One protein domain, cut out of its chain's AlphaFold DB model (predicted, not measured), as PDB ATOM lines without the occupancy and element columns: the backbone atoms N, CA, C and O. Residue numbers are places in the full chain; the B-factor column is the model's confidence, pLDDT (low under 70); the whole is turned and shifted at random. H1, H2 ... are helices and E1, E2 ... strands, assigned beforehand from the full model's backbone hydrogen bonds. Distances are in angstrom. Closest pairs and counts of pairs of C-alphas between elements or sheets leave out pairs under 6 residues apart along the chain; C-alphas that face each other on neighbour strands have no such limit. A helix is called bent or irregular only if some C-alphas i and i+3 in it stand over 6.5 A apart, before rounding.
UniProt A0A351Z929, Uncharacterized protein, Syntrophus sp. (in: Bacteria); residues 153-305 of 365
ATOM      1  N   MET A 153      31.719 -35.579   8.558       94.50
ATOM      2  CA  MET A 153      30.398 -35.813   9.140       94.50
ATOM      3  C   MET A 153      29.282 -35.331   8.207       94.50
ATOM      4  O   MET A 153      28.323 -36.060   7.980       94.50
ATOM      5  N   GLU A 154      29.407 -34.139   7.620       94.81
ATOM      6  CA  GLU A 154      28.410 -33.633   6.668       94.81
ATOM      7  C   GLU A 154      28.361 -34.453   5.376       94.81
ATOM      8  O   GLU A 154      27.277 -34.676   4.844       94.81
ATOM      9  N   LEU A 155      29.502 -34.958   4.899       94.56
ATOM     10  CA  LEU A 155      29.539 -35.885   3.764       94.56
ATOM     11  C   LEU A 155      28.789 -37.189   4.071       94.56
ATOM     12  O   LEU A 155      27.975 -37.624   3.264       94.56
ATOM     13  N   SER A 156      28.998 -37.766   5.255       95.88
ATOM     14  CA  SER A 156      28.256 -38.956   5.690       95.88
ATOM     15  C   SER A 156      26.754 -38.674   5.847       95.88
ATOM     16  O   SER A 156      25.918 -39.501   5.470       95.88
ATOM     17  N   ARG A 157      26.385 -37.478   6.334       97.44
ATOM     18  CA  ARG A 157      24.983 -37.033   6.378       97.44
ATOM     19  C   ARG A 157      24.379 -36.912   4.984       97.44
ATOM     20  O   ARG A 157      23.256 -37.367   4.799       97.44
ATOM     21  N   LEU A 158      25.108 -36.350   4.018       98.00
ATOM     22  CA  LEU A 158      24.675 -36.259   2.623       98.00
ATOM     23  C   LEU A 158      24.444 -37.647   2.020       98.00
ATOM     24  O   LEU A 158      23.376 -37.901   1.473       98.00
ATOM     25  N   GLU A 159      25.409 -38.557   2.163       96.88
ATOM     26  CA  GLU A 159      25.297 -39.937   1.672       96.88
ATOM     27  C   GLU A 159      24.074 -40.643   2.276       96.88
ATOM     28  O   GLU A 159      23.267 -41.233   1.555       96.88
ATOM     29  N   SER A 160      23.880 -40.498   3.590       97.81
ATOM     30  CA  SER A 160      22.727 -41.060   4.300       97.81
ATOM     31  C   SER A 160      21.400 -40.442   3.849       97.81
ATOM     32  O   SER A 160      20.413 -41.160   3.698       97.81
ATOM     33  N   ALA A 161      21.358 -39.126   3.630       98.25
ATOM     34  CA  ALA A 161      20.172 -38.411   3.166       98.25
ATOM     35  C   ALA A 161      19.771 -38.830   1.746       98.25
ATOM     36  O   ALA A 161      18.599 -39.120   1.514       98.25
ATOM     37  N   CYS A 162      20.733 -38.951   0.826       97.94
ATOM     38  CA  CYS A 162      20.487 -39.479  -0.517       97.94
ATOM     39  C   CYS A 162      19.980 -40.926  -0.465       97.94
ATOM     40  O   CYS A 162      18.960 -41.233  -1.072       97.94
ATOM     41  N   ALA A 163      20.611 -41.798   0.330       97.62
ATOM     42  CA  ALA A 163      20.173 -43.189   0.472       97.62
ATOM     43  C   ALA A 163      18.774 -43.324   1.107       97.62
ATOM     44  O   ALA A 163      18.067 -44.300   0.849       97.62
ATOM     45  N   ARG A 164      18.365 -42.380   1.968       97.25
ATOM     46  CA  ARG A 164      16.978 -42.292   2.456       97.25
ATOM     47  C   ARG A 164      16.033 -41.851   1.345       97.25
ATOM     48  O   ARG A 164      15.016 -42.503   1.152       97.25
ATOM     49  N   GLY A 165      16.379 -40.798   0.604       96.75
ATOM     50  CA  GLY A 165      15.561 -40.286  -0.497       96.75
ATOM     51  C   GLY A 165      15.336 -41.307  -1.611       96.75
ATOM     52  O   GLY A 165      14.216 -41.451  -2.097       96.75
ATOM     53  N   GLU A 166      16.366 -42.074  -1.966       95.69
ATOM     54  CA  GLU A 166      16.290 -43.129  -2.982       95.69
ATOM     55  C   GLU A 166      15.402 -44.298  -2.527       95.69
ATOM     56  O   GLU A 166      14.617 -44.816  -3.318       95.69
ATOM     57  N   ARG A 167      15.457 -44.672  -1.241       95.31
ATOM     58  CA  ARG A 167      14.642 -45.762  -0.670       95.31
ATOM     59  C   ARG A 167      13.238 -45.344  -0.238       95.31
ATOM     60  O   ARG A 167      12.409 -46.213   0.010       95.31
ATOM     61  N   ALA A 168      12.967 -44.048  -0.110       95.06
ATOM     62  CA  ALA A 168      11.650 -43.563   0.277       95.06
ATOM     63  C   ALA A 168      10.606 -43.945  -0.781       95.06
ATOM     64  O   ALA A 168      10.871 -43.884  -1.986       95.06
ATOM     65  N   ASN A 169       9.413 -44.324  -0.322       94.75
ATOM     66  CA  ASN A 169       8.281 -44.598  -1.200       94.75
ATOM     67  C   ASN A 169       7.877 -43.326  -1.949       94.75
ATOM     68  O   ASN A 169       7.974 -42.219  -1.410       94.75
ATOM     69  N   SER A 170       7.418 -43.494  -3.188       95.81
ATOM     70  CA  SER A 170       6.845 -42.391  -3.951       95.81
ATOM     71  C   SER A 170       5.651 -41.786  -3.194       95.81
ATOM     72  O   SER A 170       5.009 -42.422  -2.353       95.81
ATOM     73  N   TRP A 171       5.362 -40.516  -3.452       95.44
ATOM     74  CA  TRP A 171       4.181 -39.872  -2.891       95.44
ATOM     75  C   TRP A 171       2.978 -40.100  -3.799       95.44
ATOM     76  O   TRP A 171       2.966 -39.624  -4.929       95.44
ATOM     77  N   ASN A 172       1.928 -40.746  -3.291       94.69
ATOM     78  CA  ASN A 172       0.706 -41.021  -4.063       94.69
ATOM     79  C   ASN A 172       0.007 -39.749  -4.585       94.69
ATOM     80  O   ASN A 172      -0.734 -39.797  -5.564       94.69
ATOM     81  N   SER A 173       0.242 -38.600  -3.942       95.06
ATOM     82  CA  SER A 173      -0.263 -37.294  -4.361       95.06
ATOM     83  C   SER A 173       0.767 -36.188  -4.119       95.06
ATOM     84  O   SER A 173       1.579 -36.243  -3.186       95.06
ATOM     85  N   LEU A 174       0.716 -35.167  -4.973       97.44
ATOM     86  CA  LEU A 174       1.517 -33.954  -4.877       97.44
ATOM     87  C   LEU A 174       0.624 -32.757  -5.211       97.44
ATOM     88  O   LEU A 174      -0.095 -32.790  -6.204       97.44
ATOM     89  N   THR A 175       0.667 -31.730  -4.367       98.25
ATOM     90  CA  THR A 175       0.009 -30.434  -4.579       98.25
ATOM     91  C   THR A 175       1.077 -29.352  -4.757       98.25
ATOM     92  O   THR A 175       2.235 -29.565  -4.372       98.25
ATOM     93  N   SER A 176       0.715 -28.180  -5.291       97.94
ATOM     94  CA  SER A 176       1.636 -27.033  -5.352       97.94
ATOM     95  C   SER A 176       2.099 -26.616  -3.954       97.94
ATOM     96  O   SER A 176       3.293 -26.410  -3.750       97.94
ATOM     97  N   GLY A 177       1.201 -26.605  -2.962       98.19
ATOM     98  CA  GLY A 177       1.532 -26.291  -1.572       98.19
ATOM     99  C   GLY A 177       2.559 -27.255  -0.975       98.19
ATOM    100  O   GLY A 177       3.550 -26.816  -0.397       98.19
ATOM    101  N   LYS A 178       2.391 -28.570  -1.183       97.94
ATOM    102  CA  LYS A 178       3.342 -29.586  -0.699       97.94
ATOM    103  C   LYS A 178       4.696 -29.500  -1.409       97.94
ATOM    104  O   LYS A 178       5.732 -29.702  -0.780       97.94
ATOM    105  N   TYR A 179       4.701 -29.188  -2.708       98.31
ATOM    106  CA  TYR A 179       5.936 -28.915  -3.447       98.31
ATOM    107  C   TYR A 179       6.664 -27.680  -2.890       98.31
ATOM    108  O   TYR A 179       7.855 -27.741  -2.585       98.31
ATOM    109  N   LEU A 180       5.953 -26.569  -2.695       98.38
ATOM    110  CA  LEU A 180       6.536 -25.349  -2.140       98.38
ATOM    111  C   LEU A 180       7.038 -25.569  -0.712       98.38
ATOM    112  O   LEU A 180       8.115 -25.088  -0.375       98.38
ATOM    113  N   GLU A 181       6.323 -26.336   0.113       98.00
ATOM    114  CA  GLU A 181       6.762 -26.681   1.467       98.00
ATOM    115  C   GLU A 181       8.117 -27.403   1.455       98.00
ATOM    116  O   GLU A 181       9.031 -27.016   2.190       98.00
ATOM    117  N   ILE A 182       8.284 -28.423   0.603       98.06
ATOM    118  CA  ILE A 182       9.545 -29.172   0.546       98.06
ATOM    119  C   ILE A 182      10.698 -28.314   0.002       98.06
ATOM    120  O   ILE A 182      11.818 -28.390   0.513       98.06
ATOM    121  N   VAL A 183      10.418 -27.427  -0.958       98.38
ATOM    122  CA  VAL A 183      11.375 -26.417  -1.432       98.38
ATOM    123  C   VAL A 183      11.728 -25.423  -0.317       98.38
ATOM    124  O   VAL A 183      12.898 -25.103  -0.119       98.38
ATOM    125  N   GLY A 184      10.748 -25.002   0.484       98.19
ATOM    126  CA  GLY A 184      10.939 -24.153   1.660       98.19
ATOM    127  C   GLY A 184      11.928 -24.753   2.660       98.19
ATOM    128  O   GLY A 184      12.857 -24.068   3.088       98.19
ATOM    129  N   ARG A 185      11.800 -26.053   2.957       97.88
ATOM    130  CA  ARG A 185      12.749 -26.780   3.821       97.88
ATOM    131  C   ARG A 185      14.162 -26.809   3.234       97.88
ATOM    132  O   ARG A 185      15.139 -26.693   3.972       97.88
ATOM    133  N   ALA A 186      14.283 -26.951   1.915       98.19
ATOM    134  CA  ALA A 186      15.571 -26.892   1.230       98.19
ATOM    135  C   ALA A 186      16.214 -25.497   1.361       98.19
ATOM    136  O   ALA A 186      17.409 -25.399   1.649       98.19
ATOM    137  N   TYR A 187      15.433 -24.420   1.234       98.44
ATOM    138  CA  TYR A 187      15.928 -23.062   1.463       98.44
ATOM    139  C   TYR A 187      16.382 -22.825   2.903       98.44
ATOM    140  O   TYR A 187      17.441 -22.236   3.098       98.44
ATOM    141  N   ASP A 188      15.666 -23.335   3.905       97.94
ATOM    142  CA  ASP A 188      16.004 -23.129   5.326       97.94
ATOM    143  C   ASP A 188      17.386 -23.674   5.721       97.94
ATOM    144  O   ASP A 188      18.022 -23.190   6.674       97.94
ATOM    145  N   ALA A 189      17.873 -24.667   4.972       97.00
ATOM    146  CA  ALA A 189      19.197 -25.258   5.135       97.00
ATOM    147  C   ALA A 189      20.337 -24.385   4.585       97.00
ATOM    148  O   ALA A 189      21.504 -24.604   4.925       97.00
ATOM    149  N   VAL A 190      20.019 -23.410   3.734       96.81
ATOM    150  CA  VAL A 190      21.000 -22.658   2.944       96.81
ATOM    151  C   VAL A 190      20.906 -21.149   3.162       96.81
ATOM    152  O   VAL A 190      21.938 -20.482   3.149       96.81
ATOM    153  N   TYR A 191      19.707 -20.634   3.433       97.00
ATOM    154  CA  TYR A 191      19.400 -19.215   3.607       97.00
ATOM    155  C   TYR A 191      18.764 -18.978   4.990       97.00
ATOM    156  O   TYR A 191      17.539 -18.993   5.129       97.00
ATOM    157  N   PRO A 192      19.576 -18.819   6.057       94.38
ATOM    158  CA  PRO A 192      19.069 -18.655   7.421       94.38
ATOM    159  C   PRO A 192      18.153 -17.439   7.607       94.38
ATOM    160  O   PRO A 192      17.246 -17.479   8.435       94.38
ATOM    161  N   ASP A 193      18.386 -16.387   6.829       95.88
ATOM    162  CA  ASP A 193      17.620 -15.140   6.767       95.88
ATOM    163  C   ASP A 193      16.192 -15.332   6.239       95.88
ATOM    164  O   ASP A 193      15.297 -14.561   6.575       95.88
ATOM    165  N   MET A 194      15.945 -16.393   5.471       95.94
ATOM    166  CA  MET A 194      14.634 -16.670   4.889       95.94
ATOM    167  C   MET A 194      13.740 -17.540   5.773       95.94
ATOM    168  O   MET A 194      12.572 -17.714   5.443       95.94
ATOM    169  N   ARG A 195      14.241 -18.095   6.886       95.06
ATOM    170  CA  ARG A 195      13.535 -19.135   7.666       95.06
ATOM    171  C   ARG A 195      12.130 -18.749   8.115       95.06
ATOM    172  O   ARG A 195      11.250 -19.607   8.129       95.06
ATOM    173  N   ASN A 196      11.931 -17.468   8.411       95.88
ATOM    174  CA  ASN A 196      10.663 -16.921   8.894       95.88
ATOM    175  C   ASN A 196       9.669 -16.569   7.773       95.88
ATOM    176  O   ASN A 196       8.556 -16.150   8.075       95.88
ATOM    177  N   LEU A 197      10.054 -16.710   6.503       97.62
ATOM    178  CA  LEU A 197       9.184 -16.438   5.358       97.62
ATOM    179  C   LEU A 197       8.287 -17.635   5.038       97.62
ATOM    180  O   LEU A 197       8.654 -18.795   5.269       97.62
ATOM    181  N   ALA A 198       7.133 -17.367   4.430       97.06
ATOM    182  CA  ALA A 198       6.281 -18.428   3.913       97.06
ATOM    183  C   ALA A 198       6.959 -19.142   2.731       97.06
ATOM    184  O   ALA A 198       7.715 -18.544   1.966       97.06
ATOM    185  N   ALA A 199       6.667 -20.429   2.530       96.69
ATOM    186  CA  ALA A 199       7.290 -21.239   1.477       96.69
ATOM    187  C   ALA A 199       7.171 -20.620   0.070       96.69
ATOM    188  O   ALA A 199       8.134 -20.615  -0.699       96.69
ATOM    189  N   ARG A 200       6.007 -20.040  -0.239       96.31
ATOM    190  CA  ARG A 200       5.746 -19.350  -1.509       96.31
ATOM    191  C   ARG A 200       6.602 -18.092  -1.674       96.31
ATOM    192  O   ARG A 200       7.147 -17.867  -2.747       96.31
ATOM    193  N   GLU A 201       6.777 -17.315  -0.607       96.75
ATOM    194  CA  GLU A 201       7.650 -16.134  -0.604       96.75
ATOM    195  C   GLU A 201       9.116 -16.536  -0.770       96.75
ATOM    196  O   GLU A 201       9.840 -15.928  -1.558       96.75
ATOM    197  N   LYS A 202       9.544 -17.606  -0.083       97.56
ATOM    198  CA  LYS A 202      10.894 -18.157  -0.239       97.56
ATOM    199  C   LYS A 202      11.176 -18.515  -1.702       97.56
ATOM    200  O   LYS A 202      12.237 -18.167  -2.218       97.56
ATOM    201  N   TYR A 203      10.217 -19.167  -2.362       97.62
ATOM    202  CA  TYR A 203      10.310 -19.529  -3.776       97.62
ATOM    203  C   TYR A 203      10.458 -18.289  -4.665       97.62
ATOM    204  O   TYR A 203      11.445 -18.184  -5.387       97.62
ATOM    205  N   SER A 204       9.559 -17.306  -4.553       95.25
ATOM    206  CA  SER A 204       9.589 -16.093  -5.390       95.25
ATOM    207  C   SER A 204      10.871 -15.254  -5.251       95.25
ATOM    208  O   SER A 204      11.220 -14.494  -6.153       95.25
ATOM    209  N   LEU A 205      11.583 -15.368  -4.122       95.69
ATOM    210  CA  LEU A 205      12.835 -14.645  -3.878       95.69
ATOM    211  C   LEU A 205      14.081 -15.315  -4.476       95.69
ATOM    212  O   LEU A 205      15.096 -14.638  -4.653       95.69
ATOM    213  N   LYS A 206      14.061 -16.632  -4.712       95.25
ATOM    214  CA  LYS A 206      15.262 -17.404  -5.093       95.25
ATOM    215  C   LYS A 206      15.129 -18.160  -6.403       95.25
ATOM    216  O   LYS A 206      16.145 -18.354  -7.076       95.25
ATOM    217  N   ALA A 207      13.926 -18.609  -6.732       95.25
ATOM    218  CA  ALA A 207      13.679 -19.380  -7.933       95.25
ATOM    219  C   ALA A 207      13.809 -18.521  -9.192       95.25
ATOM    220  O   ALA A 207      13.772 -17.289  -9.161       95.25
ATOM    221  N   ASP A 208      13.919 -19.201 -10.325       90.50
ATOM    222  CA  ASP A 208      13.645 -18.575 -11.604       90.50
ATOM    223  C   ASP A 208      12.150 -18.224 -11.672       90.50
ATOM    224  O   ASP A 208      11.269 -19.089 -11.670       90.50
ATOM    225  N   ASN A 209      11.849 -16.926 -11.701       88.12
ATOM    226  CA  ASN A 209      10.477 -16.419 -11.643       88.12
ATOM    227  C   ASN A 209       9.646 -16.718 -12.902       88.12
ATOM    228  O   ASN A 209       8.463 -16.388 -12.953       88.12
ATOM    229  N   ARG A 210      10.203 -17.408 -13.904       93.44
ATOM    230  CA  ARG A 210       9.436 -18.004 -15.005       93.44
ATOM    231  C   ARG A 210       8.754 -19.290 -14.523       93.44
ATOM    232  O   ARG A 210       9.042 -20.370 -15.016       93.44
ATOM    233  N   HIS A 211       7.840 -19.202 -13.560       93.75
ATOM    234  CA  HIS A 211       7.247 -20.370 -12.890       93.75
ATOM    235  C   HIS A 211       6.117 -21.075 -13.672       93.75
ATOM    236  O   HIS A 211       5.523 -22.022 -13.163       93.75
ATOM    237  N   GLY A 212       5.753 -20.608 -14.872       94.88
ATOM    238  CA  GLY A 212       4.842 -21.325 -15.780       94.88
ATOM    239  C   GLY A 212       3.467 -21.678 -15.210       94.88
ATOM    240  O   GLY A 212       2.930 -22.734 -15.537       94.88
ATOM    241  N   GLY A 213       2.922 -20.841 -14.323       95.88
ATOM    242  CA  GLY A 213       1.637 -21.087 -13.661       95.88
ATOM    243  C   GLY A 213       1.697 -21.893 -12.357       95.88
ATOM    244  O   GLY A 213       0.674 -22.025 -11.699       95.88
ATOM    245  N   LEU A 214       2.869 -22.388 -11.927       97.00
ATOM    246  CA  LEU A 214       3.004 -23.162 -10.680       97.00
ATOM    247  C   LEU A 214       2.445 -22.418  -9.458       97.00
ATOM    248  O   LEU A 214       1.769 -23.017  -8.623       97.00
ATOM    249  N   LEU A 215       2.745 -21.120  -9.351       96.31
ATOM    250  CA  LEU A 215       2.290 -20.290  -8.237       96.31
ATOM    251  C   LEU A 215       0.801 -19.947  -8.321       96.31
ATOM    252  O   LEU A 215       0.269 -19.458  -7.334       96.31
ATOM    253  N   ASP A 216       0.132 -20.194  -9.444       96.44
ATOM    254  CA  ASP A 216      -1.280 -19.852  -9.648       96.44
ATOM    255  C   ASP A 216      -2.217 -21.033  -9.330       96.44
ATOM    256  O   ASP A 216      -3.439 -20.892  -9.339       96.44
ATOM    257  N   LEU A 217      -1.649 -22.207  -9.027       97.38
ATOM    258  CA  LEU A 217      -2.397 -23.412  -8.678       97.38
ATOM    259  C   LEU A 217      -2.959 -23.348  -7.249       97.38
ATOM    260  O   LEU A 217      -2.262 -22.885  -6.345       97.38
ATOM    261  N   PRO A 218      -4.154 -23.917  -6.993       97.50
ATOM    262  CA  PRO A 218      -4.656 -24.086  -5.634       97.50
ATOM    263  C   PRO A 218      -3.732 -24.982  -4.790       97.50
ATOM    264  O   PRO A 218      -3.476 -26.135  -5.142       97.50
ATOM    265  N   ASP A 219      -3.282 -24.476  -3.638       96.38
ATOM    266  CA  ASP A 219      -2.239 -25.101  -2.801       96.38
ATOM    267  C   ASP A 219      -2.528 -26.543  -2.366       96.38
ATOM    268  O   ASP A 219      -1.601 -27.327  -2.148       96.38
ATOM    269  N   GLN A 220      -3.805 -26.895  -2.217       97.75
ATOM    270  CA  GLN A 220      -4.252 -28.183  -1.680       97.75
ATOM    271  C   GLN A 220      -4.927 -29.077  -2.732       97.75
ATOM    272  O   GLN A 220      -5.498 -30.108  -2.381       97.75
ATOM    273  N   ASP A 221      -4.849 -28.724  -4.019       98.06
ATOM    274  CA  ASP A 221      -5.471 -29.497  -5.096       98.06
ATOM    275  C   ASP A 221      -4.440 -30.346  -5.859       98.06
ATOM    276  O   ASP A 221      -3.690 -29.877  -6.721       98.06
ATOM    277  N   ALA A 222      -4.409 -31.642  -5.540       97.62
ATOM    278  CA  ALA A 222      -3.509 -32.598  -6.183       97.62
ATOM    279  C   ALA A 222      -3.883 -32.878  -7.645       97.62
ATOM    280  O   ALA A 222      -3.016 -33.225  -8.454       97.62
ATOM    281  N   ARG A 223      -5.168 -32.746  -7.994       97.44
ATOM    282  CA  ARG A 223      -5.642 -32.945  -9.361       97.44
ATOM    283  C   ARG A 223      -5.229 -31.764 -10.225       97.44
ATOM    284  O   ARG A 223      -4.639 -31.994 -11.273       97.44
ATOM    285  N   ALA A 224      -5.423 -30.534  -9.746       98.12
ATOM    286  CA  ALA A 224      -4.962 -29.332 -10.440       98.12
ATOM    287  C   ALA A 224      -3.451 -29.379 -10.714       98.12
ATOM    288  O   ALA A 224      -3.018 -29.105 -11.832       98.12
ATOM    289  N   PHE A 225      -2.651 -29.803  -9.728       97.81
ATOM    290  CA  PHE A 225      -1.211 -29.983  -9.919       97.81
ATOM    291  C   PHE A 225      -0.886 -31.034 -10.988       97.81
ATOM    292  O   PHE A 225      -0.064 -30.779 -11.871       97.81
ATOM    293  N   ARG A 226      -1.524 -32.213 -10.936       96.44
ATOM    294  CA  ARG A 226      -1.304 -33.280 -11.923       96.44
ATOM    295  C   ARG A 226      -1.719 -32.843 -13.328       96.44
ATOM    296  O   ARG A 226      -0.943 -33.053 -14.255       96.44
ATOM    297  N   ASP A 227      -2.887 -32.231 -13.483       97.25
ATOM    298  CA  ASP A 227      -3.409 -31.792 -14.778       97.25
ATOM    299  C   ASP A 227      -2.508 -30.705 -15.384       97.25
ATOM    300  O   ASP A 227      -2.094 -30.816 -16.540       97.25
ATOM    301  N   TRP A 228      -2.086 -29.717 -14.584       97.56
ATOM    302  CA  TRP A 228      -1.105 -28.716 -15.008       97.56
ATOM    303  C   TRP A 228       0.232 -29.358 -15.407       97.56
ATOM    304  O   TRP A 228       0.734 -29.105 -16.505       97.56
ATOM    305  N   TYR A 229       0.782 -30.253 -14.579       96.62
ATOM    306  CA  TYR A 229       2.046 -30.929 -14.876       96.62
ATOM    307  C   TYR A 229       1.977 -31.712 -16.199       96.62
ATOM    308  O   TYR A 229       2.874 -31.583 -17.038       96.62
ATOM    309  N   MET A 230       0.905 -32.487 -16.401       95.31
ATOM    310  CA  MET A 230       0.712 -33.341 -17.579       95.31
ATOM    311  C   MET A 230       0.366 -32.554 -18.845       95.31
ATOM    312  O   MET A 230       0.741 -32.975 -19.934       95.31
ATOM    313  N   SER A 231      -0.285 -31.394 -18.722       95.94
ATOM    314  CA  SER A 231      -0.612 -30.535 -19.870       95.94
ATOM    315  C   SER A 231       0.608 -29.911 -20.550       95.94
ATOM    316  O   SER A 231       0.489 -29.400 -21.661       95.94
ATOM    317  N   ARG A 232       1.781 -29.935 -19.896       94.31
ATOM    318  CA  ARG A 232       3.037 -29.353 -20.401       94.31
ATOM    319  C   ARG A 232       2.967 -27.844 -20.675       94.31
ATOM    320  O   ARG A 232       3.875 -27.320 -21.313       94.31
ATOM    321  N   THR A 233       1.969 -27.123 -20.165       91.56
ATOM    322  CA  THR A 233       1.850 -25.656 -20.319       91.56
ATOM    323  C   THR A 233       3.036 -24.897 -19.729       91.56
ATOM    324  O   THR A 233       3.389 -23.823 -20.202       91.56
ATOM    325  N   TRP A 234       3.712 -25.489 -18.745       92.75
ATOM    326  CA  TRP A 234       4.956 -24.989 -18.171       92.75
ATOM    327  C   TRP A 234       6.194 -25.202 -19.063       92.75
ATOM    328  O   TRP A 234       7.287 -24.749 -18.723       92.75
ATOM    329  N   SER A 235       6.082 -25.903 -20.192       91.81
ATOM    330  CA  SER A 235       7.208 -26.137 -21.100       91.81
ATOM    331  C   SER A 235       7.744 -24.815 -21.661       91.81
ATOM    332  O   SER A 235       6.979 -23.967 -22.105       91.81
ATOM    333  N   GLY A 236       9.068 -24.635 -21.652       89.94
ATOM    334  CA  GLY A 236       9.711 -23.357 -21.998       89.94
ATOM    335  C   GLY A 236       9.792 -22.356 -20.837       89.94
ATOM    336  O   GLY A 236      10.348 -21.273 -20.997       89.94
ATOM    337  N   THR A 237       9.282 -22.726 -19.661       93.00
ATOM    338  CA  THR A 237       9.426 -21.983 -18.403       93.00
ATOM    339  C   THR A 237      10.319 -22.769 -17.423       93.00
ATOM    340  O   THR A 237      10.780 -23.863 -17.750       93.00
ATOM    341  N   HIS A 238      10.640 -22.202 -16.259       94.38
ATOM    342  CA  HIS A 238      11.635 -22.705 -15.302       94.38
ATOM    343  C   HIS A 238      11.057 -22.974 -13.879       94.38
ATOM    344  O   HIS A 238      11.701 -22.642 -12.885       94.38
ATOM    345  N   PRO A 239       9.884 -23.629 -13.710       95.81
ATOM    346  CA  PRO A 239       9.253 -23.858 -12.394       95.81
ATOM    347  C   PRO A 239      10.060 -24.755 -11.443       95.81
ATOM    348  O   PRO A 239       9.748 -24.887 -10.260       95.81
ATOM    349  N   TRP A 240      11.065 -25.444 -11.976       96.75
ATOM    350  CA  TRP A 240      11.877 -26.388 -11.219       96.75
ATOM    351  C   TRP A 240      13.229 -25.813 -10.830       96.75
ATOM    352  O   TRP A 240      13.904 -26.421 -10.008       96.75
ATOM    353  N   GLU A 241      13.627 -24.667 -11.385       96.81
ATOM    354  CA  GLU A 241      14.869 -23.984 -11.035       96.81
ATOM    355  C   GLU A 241      14.663 -23.192  -9.740       96.81
ATOM    356  O   GLU A 241      14.392 -21.994  -9.735       96.81
ATOM    357  N   ILE A 242      14.748 -23.901  -8.614       97.31
ATOM    358  CA  ILE A 242      14.489 -23.353  -7.279       97.31
ATOM    359  C   ILE A 242      15.584 -22.386  -6.817       97.31
ATOM    360  O   ILE A 242      15.358 -21.577  -5.925       97.31
ATOM    361  N   VAL A 243      16.774 -22.424  -7.406       96.56
ATOM    362  CA  VAL A 243      17.763 -21.352  -7.253       96.56
ATOM    363  C   VAL A 243      18.210 -20.958  -8.642       96.56
ATOM    364  O   VAL A 243      18.806 -21.788  -9.325       96.56
ATOM    365  N   PHE A 244      17.946 -19.716  -9.039       92.44
ATOM    366  CA  PHE A 244      18.368 -19.194 -10.336       92.44
ATOM    367  C   PHE A 244      19.896 -19.179 -10.474       92.44
ATOM    368  O   PHE A 244      20.603 -18.673  -9.597       92.44
ATOM    369  N   GLY A 245      20.407 -19.674 -11.601       86.00
ATOM    370  CA  GLY A 245      21.808 -19.567 -12.004       86.00
ATOM    371  C   GLY A 245      21.961 -19.609 -13.523       86.00
ATOM    372  O   GLY A 245      21.067 -20.046 -14.228       86.00
ATOM    373  N   HIS A 246      23.101 -19.159 -14.056       76.50
ATOM    374  CA  HIS A 246      23.369 -19.215 -15.498       76.50
ATOM    375  C   HIS A 246      24.396 -20.319 -15.826       76.50
ATOM    376  O   HIS A 246      25.470 -20.317 -15.215       76.50
ATOM    377  N   PRO A 247      24.121 -21.242 -16.775       73.25
ATOM    378  CA  PRO A 247      22.884 -21.362 -17.561       73.25
ATOM    379  C   PRO A 247      21.677 -21.889 -16.762       73.25
ATOM    380  O   PRO A 247      20.564 -21.494 -17.089       73.25
ATOM    381  N   HIS A 248      21.912 -22.697 -15.718       85.12
ATOM    382  CA  HIS A 248      20.927 -23.095 -14.702       85.12
ATOM    383  C   HIS A 248      21.586 -23.203 -13.316       85.12
ATOM    384  O   HIS A 248      22.779 -23.517 -13.201       85.12
ATOM    385  N   GLY A 249      20.828 -22.939 -12.250       93.56
ATOM    386  CA  GLY A 249      21.282 -23.073 -10.865       93.56
ATOM    387  C   GLY A 249      20.978 -24.439 -10.245       93.56
ATOM    388  O   GLY A 249      21.548 -25.452 -10.658       93.56
ATOM    389  N   VAL A 250      20.138 -24.468  -9.204       97.62
ATOM    390  CA  VAL A 250      19.693 -25.708  -8.537       97.62
ATOM    391  C   VAL A 250      18.278 -26.031  -8.983       97.62
ATOM    392  O   VAL A 250      17.388 -25.190  -8.852       97.62
ATOM    393  N   LEU A 251      18.062 -27.259  -9.456       97.81
ATOM    394  CA  LEU A 251      16.758 -27.725  -9.905       97.81
ATOM    395  C   LEU A 251      16.206 -28.813  -8.985       97.81
ATOM    396  O   LEU A 251      16.924 -29.758  -8.659       97.81
ATOM    397  N   LEU A 252      14.928 -28.708  -8.624       98.38
ATOM    398  CA  LEU A 252      14.166 -29.749  -7.939       98.38
ATOM    399  C   LEU A 252      12.905 -30.072  -8.744       98.38
ATOM    400  O   LEU A 252      11.859 -29.459  -8.566       98.38
ATOM    401  N   SER A 253      12.999 -31.038  -9.652       97.06
ATOM    402  CA  SER A 253      11.889 -31.385 -10.545       97.06
ATOM    403  C   SER A 253      11.059 -32.538  -9.981       97.06
ATOM    404  O   SER A 253      11.640 -33.573  -9.649       97.06
ATOM    405  N   PRO A 254       9.724 -32.431  -9.903       96.75
ATOM    406  CA  PRO A 254       8.865 -33.581  -9.653       96.75
ATOM    407  C   PRO A 254       8.856 -34.505 -10.875       96.75
ATOM    408  O   PRO A 254       8.855 -34.043 -12.013       96.75
ATOM    409  N   VAL A 255       8.841 -35.812 -10.636       94.69
ATOM    410  CA  VAL A 255       8.864 -36.852 -11.666       94.69
ATOM    411  C   VAL A 255       7.854 -37.942 -11.304       94.69
ATOM    412  O   VAL A 255       7.907 -38.464 -10.185       94.69
ATOM    413  N   PRO A 256       6.935 -38.299 -12.219       92.19
ATOM    414  CA  PRO A 256       6.070 -39.458 -12.045       92.19
ATOM    415  C   PRO A 256       6.894 -40.748 -11.954       92.19
ATOM    416  O   PRO A 256       7.729 -41.020 -12.815       92.19
ATOM    417  N   ALA A 257       6.660 -41.544 -10.916       87.19
ATOM    418  CA  ALA A 257       7.225 -42.877 -10.765       87.19
ATOM    419  C   ALA A 257       6.353 -43.939 -11.468       87.19
ATOM    420  O   ALA A 257       5.184 -43.673 -11.771       87.19
ATOM    421  N   PRO A 258       6.890 -45.149 -11.735       84.44
ATOM    422  CA  PRO A 258       6.148 -46.224 -12.404       84.44
ATOM    423  C   PRO A 258       4.854 -46.644 -11.691       84.44
ATOM    424  O   PRO A 258       3.914 -47.098 -12.333       84.44
ATOM    425  N   ASP A 259       4.792 -46.459 -10.375       82.88
ATOM    426  CA  ASP A 259       3.632 -46.718  -9.515       82.88
ATOM    427  C   ASP A 259       2.600 -45.572  -9.516       82.88
ATOM    428  O   ASP A 259       1.721 -45.516  -8.660       82.88
ATOM    429  N   ALA A 260       2.714 -44.637 -10.465       81.19
ATOM    430  CA  ALA A 260       1.931 -43.408 -10.557       81.19
ATOM    431  C   ALA A 260       2.064 -42.461  -9.345       81.19
ATOM    432  O   ALA A 260       1.298 -41.494  -9.251       81.19
ATOM    433  N   GLY A 261       3.034 -42.689  -8.457       92.75
ATOM    434  CA  GLY A 261       3.409 -41.751  -7.408       92.75
ATOM    435  C   GLY A 261       4.377 -40.675  -7.904       92.75
ATOM    436  O   GLY A 261       4.760 -40.627  -9.072       92.75
ATOM    437  N   TRP A 262       4.784 -39.790  -7.004       97.19
ATOM    438  CA  TRP A 262       5.692 -38.682  -7.278       97.19
ATOM    439  C   TRP A 262       7.025 -38.873  -6.566       97.19
ATOM    440  O   TRP A 262       7.076 -39.219  -5.382       97.19
ATOM    441  N   ARG A 263       8.105 -38.606  -7.293       97.62
ATOM    442  CA  ARG A 263       9.470 -38.478  -6.774       97.62
ATOM    443  C   ARG A 263      10.061 -37.151  -7.227       97.62
ATOM    444  O   ARG A 263       9.450 -36.446  -8.023       97.62
ATOM    445  N   PHE A 264      11.253 -36.824  -6.748       98.25
ATOM    446  CA  PHE A 264      11.965 -35.614  -7.131       98.25
ATOM    447  C   PHE A 264      13.347 -35.916  -7.698       98.25
ATOM    448  O   PHE A 264      14.058 -36.803  -7.228       98.25
ATOM    449  N   HIS A 265      13.754 -35.137  -8.686       97.88
ATOM    450  CA  HIS A 265      15.118 -35.086  -9.177       97.88
ATOM    451  C   HIS A 265      15.744 -33.785  -8.687       97.88
ATOM    452  O   HIS A 265      15.336 -32.705  -9.111       97.88
ATOM    453  N   LEU A 266      16.725 -33.893  -7.794       98.62
ATOM    454  CA  LEU A 266      17.590 -32.777  -7.434       98.62
ATOM    455  C   LEU A 266      18.794 -32.780  -8.378       98.62
ATOM    456  O   LEU A 266      19.451 -33.810  -8.534       98.62
ATOM    457  N   SER A 267      19.107 -31.641  -8.984       97.31
ATOM    458  CA  SER A 267      20.299 -31.466  -9.819       97.31
ATOM    459  C   SER A 267      20.871 -30.056  -9.683       97.31
ATOM    460  O   SER A 267      20.217 -29.147  -9.170       97.31
ATOM    461  N   VAL A 268      22.130 -29.892 -10.079       96.12
ATOM    462  CA  VAL A 268      22.829 -28.606 -10.045       96.12
ATOM    463  C   VAL A 268      23.856 -28.554 -11.164       96.12
ATOM    464  O   VAL A 268      24.699 -29.451 -11.270       96.12
ATOM    465  N   ASP A 269      23.818 -27.486 -11.956       88.88
ATOM    466  CA  ASP A 269      24.728 -27.308 -13.092       88.88
ATOM    467  C   ASP A 269      25.892 -26.377 -12.766       88.88
ATOM    468  O   ASP A 269      27.026 -26.626 -13.182       88.88
ATOM    469  N   SER A 270      25.649 -25.356 -11.942       88.56
ATOM    470  CA  SER A 270      26.680 -24.401 -11.544       88.56
ATOM    471  C   SER A 270      27.543 -24.915 -10.388       88.56
ATOM    472  O   SER A 270      27.064 -25.135  -9.271       88.56
ATOM    473  N   ALA A 271      28.856 -25.027 -10.619       87.06
ATOM    474  CA  ALA A 271      29.824 -25.457  -9.604       87.06
ATOM    475  C   ALA A 271      29.817 -24.570  -8.344       87.06
ATOM    476  O   ALA A 271      30.044 -25.063  -7.238       87.06
ATOM    477  N   GLY A 272      29.497 -23.278  -8.490       88.88
ATOM    478  CA  GLY A 272      29.359 -22.345  -7.364       88.88
ATOM    479  C   GLY A 272      28.219 -22.700  -6.399       88.88
ATOM    480  O   GLY A 272      28.233 -22.276  -5.246       88.88
ATOM    481  N   MET A 273      27.260 -23.523  -6.831       94.50
ATOM    482  CA  MET A 273      26.086 -23.918  -6.047       94.50
ATOM    483  C   MET A 273      26.162 -25.343  -5.498       94.50
ATOM    484  O   MET A 273      25.244 -25.781  -4.809       94.50
ATOM    485  N   PHE A 274      27.257 -26.073  -5.713       95.69
ATOM    486  CA  PHE A 274      27.396 -27.454  -5.232       95.69
ATOM    487  C   PHE A 274      27.200 -27.592  -3.719       95.69
ATOM    488  O   PHE A 274      26.530 -28.518  -3.266       95.69
ATOM    489  N   LEU A 275      27.718 -26.644  -2.930       96.38
ATOM    490  CA  LEU A 275      27.510 -26.643  -1.480       96.38
ATOM    491  C   LEU A 275      26.038 -26.395  -1.112       96.38
ATOM    492  O   LEU A 275      25.539 -26.992  -0.162       96.38
ATOM    493  N   HIS A 276      25.349 -25.534  -1.868       96.88
ATOM    494  CA  HIS A 276      23.927 -25.250  -1.666       96.88
ATOM    495  C   HIS A 276      23.108 -26.513  -1.950       96.88
ATOM    496  O   HIS A 276      22.387 -26.982  -1.076       96.88
ATOM    497  N   ALA A 277      23.310 -27.130  -3.118       98.00
ATOM    498  CA  ALA A 277      22.625 -28.356  -3.512       98.00
ATOM    499  C   ALA A 277      22.879 -29.517  -2.534       98.00
ATOM    500  O   ALA A 277      21.947 -30.230  -2.177       98.00
ATOM    501  N   ALA A 278      24.107 -29.675  -2.027       98.31
ATOM    502  CA  ALA A 278      24.415 -30.686  -1.013       98.31
ATOM    503  C   ALA A 278      23.645 -30.462   0.302       98.31
ATOM    504  O   ALA A 278      23.083 -31.404   0.860       98.31
ATOM    505  N   LYS A 279      23.572 -29.220   0.792       98.31
ATOM    506  CA  LYS A 279      22.790 -28.888   1.994       98.31
ATOM    507  C   LYS A 279      21.288 -29.083   1.780       98.31
ATOM    508  O   LYS A 279      20.615 -29.609   2.662       98.31
ATOM    509  N   MET A 280      20.785 -28.729   0.598       98.56
ATOM    510  CA  MET A 280      19.400 -28.987   0.204       98.56
ATOM    511  C   MET A 280      19.103 -30.488   0.164       98.56
ATOM    512  O   MET A 280      18.117 -30.918   0.749       98.56
ATOM    513  N   ALA A 281      19.981 -31.308  -0.422       98.62
ATOM    514  CA  ALA A 281      19.842 -32.766  -0.432       98.62
ATOM    515  C   ALA A 281      19.759 -33.358   0.985       98.62
ATOM    516  O   ALA A 281      18.933 -34.235   1.238       98.62
ATOM    517  N   ILE A 282      20.577 -32.858   1.922       98.50
ATOM    518  CA  ILE A 282      20.494 -33.248   3.339       98.50
ATOM    519  C   ILE A 282      19.104 -32.923   3.897       98.50
ATOM    520  O   ILE A 282      18.459 -33.804   4.461       98.50
ATOM    521  N   ALA A 283      18.611 -31.698   3.689       98.19
ATOM    522  CA  ALA A 283      17.300 -31.269   4.173       98.19
ATOM    523  C   ALA A 283      16.140 -32.086   3.577       98.19
ATOM    524  O   ALA A 283      15.213 -32.454   4.297       98.19
ATOM    525  N   LEU A 284      16.208 -32.428   2.287       98.44
ATOM    526  CA  LEU A 284      15.222 -33.286   1.622       98.44
ATOM    527  C   LEU A 284      15.193 -34.695   2.232       98.44
ATOM    528  O   LEU A 284      14.118 -35.233   2.499       98.44
ATOM    529  N   GLY A 285      16.365 -35.283   2.490       97.62
ATOM    530  CA  GLY A 285      16.466 -36.604   3.115       97.62
ATOM    531  C   GLY A 285      16.081 -36.614   4.595       97.62
ATOM    532  O   GLY A 285      15.569 -37.623   5.078       97.62
ATOM    533  N   ASP A 286      16.294 -35.512   5.318       96.00
ATOM    534  CA  ASP A 286      15.811 -35.321   6.694       96.00
ATOM    535  C   ASP A 286      14.278 -35.131   6.719       96.00
ATOM    536  O   ASP A 286      13.602 -35.598   7.632       96.00
ATOM    537  N   ALA A 287      13.705 -34.547   5.662       95.88
ATOM    538  CA  ALA A 287      12.263 -34.417   5.453       95.88
ATOM    539  C   ALA A 287      11.588 -35.678   4.874       95.88
ATOM    540  O   ALA A 287      10.386 -35.650   4.616       95.88
ATOM    541  N   SER A 288      12.331 -36.773   4.666       95.25
ATOM    542  CA  SER A 288      11.831 -38.017   4.052       95.25
ATOM    543  C   SER A 288      11.172 -37.817   2.676       95.25
ATOM    544  O   SER A 288      10.234 -38.529   2.315       95.25
ATOM    545  N   ALA A 289      11.648 -36.843   1.893       97.12
ATOM    546  CA  ALA A 289      11.195 -36.679   0.516       97.12
ATOM    547  C   ALA A 289      11.744 -37.815  -0.370       97.12
ATOM    548  O   ALA A 289      12.910 -38.184  -0.224       97.12
ATOM    549  N   PRO A 290      10.954 -38.367  -1.306       97.62
ATOM    550  CA  PRO A 290      11.437 -39.355  -2.260       97.62
ATOM    551  C   PRO A 290      12.182 -38.655  -3.387       97.62
ATOM    552  O   PRO A 290      11.565 -38.123  -4.306       97.62
ATOM    553  N   PHE A 291      13.511 -38.635  -3.327       98.19
ATOM    554  CA  PHE A 291      14.323 -37.931  -4.316       98.19
ATOM    555  C   PHE A 291      15.562 -38.712  -4.747       98.19
ATOM    556  O   PHE A 291      16.050 -39.584  -4.034       98.19
ATOM    557  N   MET A 292      16.077 -38.354  -5.918       98.06
ATOM    558  CA  MET A 292      17.389 -38.750  -6.415       98.06
ATOM    559  C   MET A 292      18.235 -37.496  -6.627       98.06
ATOM    560  O   MET A 292      17.750 -36.510  -7.187       98.06
ATOM    561  N   PHE A 293      19.498 -37.530  -6.198       98.25
ATOM    562  CA  PHE A 293      20.446 -36.447  -6.453       98.25
ATOM    563  C   PHE A 293      21.300 -36.770  -7.686       98.25
ATOM    564  O   PHE A 293      22.296 -37.490  -7.606       98.25
ATOM    565  N   TYR A 294      20.910 -36.231  -8.839       96.56
ATOM    566  CA  TYR A 294      21.625 -36.431 -10.096       96.56
ATOM    567  C   TYR A 294      23.012 -35.796 -10.050       96.56
ATOM    568  O   TYR A 294      23.186 -34.649  -9.640       96.56
ATOM    569  N   GLY A 295      24.019 -36.564 -10.472       94.75
ATOM    570  CA  GLY A 295      25.409 -36.115 -10.448       94.75
ATOM    571  C   GLY A 295      25.991 -35.961  -9.038       94.75
ATOM    572  O   GLY A 295      26.993 -35.262  -8.887       94.75
ATOM    573  N   LYS A 296      25.409 -36.609  -8.015       96.19
ATOM    574  CA  LYS A 296      25.904 -36.596  -6.624       96.19
ATOM    575  C   LYS A 296      27.416 -36.807  -6.540       96.19
ATOM    576  O   LYS A 296      28.095 -36.042  -5.863       96.19
ATOM    577  N   ASP A 297      27.957 -37.791  -7.251       95.56
ATOM    578  CA  ASP A 297      29.385 -38.121  -7.167       95.56
ATOM    579  C   ASP A 297      30.269 -37.005  -7.738       95.56
ATOM    580  O   ASP A 297      31.308 -36.684  -7.158       95.56
ATOM    581  N   ARG A 298      29.817 -36.329  -8.806       95.31
ATOM    582  CA  ARG A 298      30.464 -35.119  -9.339       95.31
ATOM    583  C   ARG A 298      30.478 -34.009  -8.290       95.31
ATOM    584  O   ARG A 298      31.527 -33.422  -8.032       95.31
ATOM    585  N   VAL A 299      29.329 -33.749  -7.662       96.12
ATOM    586  CA  VAL A 299      29.180 -32.729  -6.610       96.12
ATOM    587  C   VAL A 299      30.090 -33.043  -5.420       96.12
ATOM    588  O   VAL A 299      30.841 -32.180  -4.971       96.12
ATOM    589  N   VAL A 300      30.081 -34.284  -4.932       95.75
ATOM    590  CA  VAL A 300      30.909 -34.728  -3.803       95.75
ATOM    591  C   VAL A 300      32.396 -34.634  -4.135       95.75
ATOM    592  O   VAL A 300      33.167 -34.132  -3.316       95.75
ATOM    593  N   SER A 301      32.811 -35.071  -5.325       95.44
ATOM    594  CA  SER A 301      34.206 -34.981  -5.764       95.44
ATOM    595  C   SER A 301      34.687 -33.528  -5.801       95.44
ATOM    596  O   SER A 301      35.742 -33.204  -5.248       95.44
ATOM    597  N   ALA A 302      33.857 -32.621  -6.321       94.69
ATOM    598  CA  ALA A 302      34.140 -31.192  -6.331       94.69
ATOM    599  C   ALA A 302      34.201 -30.570  -4.929       94.69
ATOM    600  O   ALA A 302      35.126 -29.817  -4.629       94.69
ATOM    601  N   LEU A 303      33.286 -30.926  -4.023       94.75
ATOM    602  CA  LEU A 303      33.325 -30.459  -2.630       94.75
ATOM    603  C   LEU A 303      34.505 -31.050  -1.838       94.75
ATOM    604  O   LEU A 303      34.943 -30.462  -0.853       94.75
ATOM    605  N   ARG A 304      35.067 -32.183  -2.272       93.75
ATOM    606  CA  ARG A 304      36.331 -32.731  -1.748       93.75
ATOM    607  C   ARG A 304      37.566 -32.099  -2.400       93.75
ATOM    608  O   ARG A 304      38.679 -32.320  -1.926       93.75
ATOM    609  N   GLY A 305      37.384 -31.320  -3.465       94.19
ATOM    610  CA  GLY A 305      38.468 -30.756  -4.264       94.19
ATOM    611  C   GLY A 305      39.253 -31.820  -5.035       94.19
ATOM    612  O   GLY A 305      40.443 -31.625  -5.274       94.19
TER     613      GLY A 305
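AT A GLANCE: This is residues 153 to 305 of the 365 residues of an uncharacterized protein of Syntrophus sp. (in: Bacteria) (UniProt A0A351Z929). A small twisted sheet, built on the long hairpin E2 and E3 with short E1 and E4 at its edges, has H5 and H2 over one face and no named helix over the other, making two layers. H1 packs on H5 and the E4 edge, H3 on H2 and the E1 edge, while H4 and H6 sit at opposite ends of the longest axis. The printed part has 153 residues, with six named helices and four named strands that follow each other along the chain as H1, H2, H3, H4, E1, E2, E3, H5, E4, H6; the sheet, order E1, E2, E3, E4, is mixed and the class is mixed, helices and strands. It is compact, radius of gyration of the C-alphas 14.7 A, spanning 43 by 32 by 30 A.

HOW THE PARTS SIT: E1, residues 241 to 243, E2, 250 to 256, and E3, 262 to 268, form a meander, each strand the antiparallel neighbour of the one before. N 242 and O 250 are 2.9 A apart, and N 253 and O 265 2.9 A, both within hydrogen-bond range. E4, residues 291 to 293, is parallel to E3, with N 292 and O 264 at 2.9 A. H5, residues 271 to 286, joins E3 to E4 in a strand-helix-strand unit, two parallel neighbour strands with a helix between, whose crossover is right-handed. H5 is the hub, at a height over the sheet of 7.9 A, along the strands at 8 degrees to E3 on the local plane. H2, residues 176 to 188, is on the same face and touches H5 at a steep tilt of 65 degrees; the closest C-alphas, of Ala 186 and Met 280, are 4.5 A apart. H1, residues 153 to 167, touches H5 at Ala 161 and Gly 285, the closest C-alphas, 4.1 A. H6, residues 296 to 303, touches H5, the closest C-alphas being Phe 274 and Val 299, 5.7 A. H3, residues 199 to 206, touches H2, the closest C-alphas being Gly 184 and Ala 199, 4.7 A. H4, residues 222 to 231, touches no helix and only grazes the sheet with residues 226 to 230. Every O i to N i+4 pair is within hydrogen-bond range in H1, H2, H3, H4 and H6; in H5, 10 of 12.

IN THESE COORDINATES: H1 begins at C-alpha 153 (30.398, -35.813, 9.140) and is 21.1 A long; H2 is 18.3 A, E2 19.7 A and E3 20.1 A. H5, 23.6 A, is irregular, C-alphas 272 and 275 being 7.5 A apart. H6 ends at C-alpha 303 (33.325, -30.459, -2.630).

THE WHOLE: The C-alphas farthest apart, of Arg 223 and Gly 305, are 44.5 A apart. The printed part has no cut. The link from H3 to H4, residues 207 to 221, is long. Mean pLDDT of the printed part is 95.3, and no printed residue is under 70.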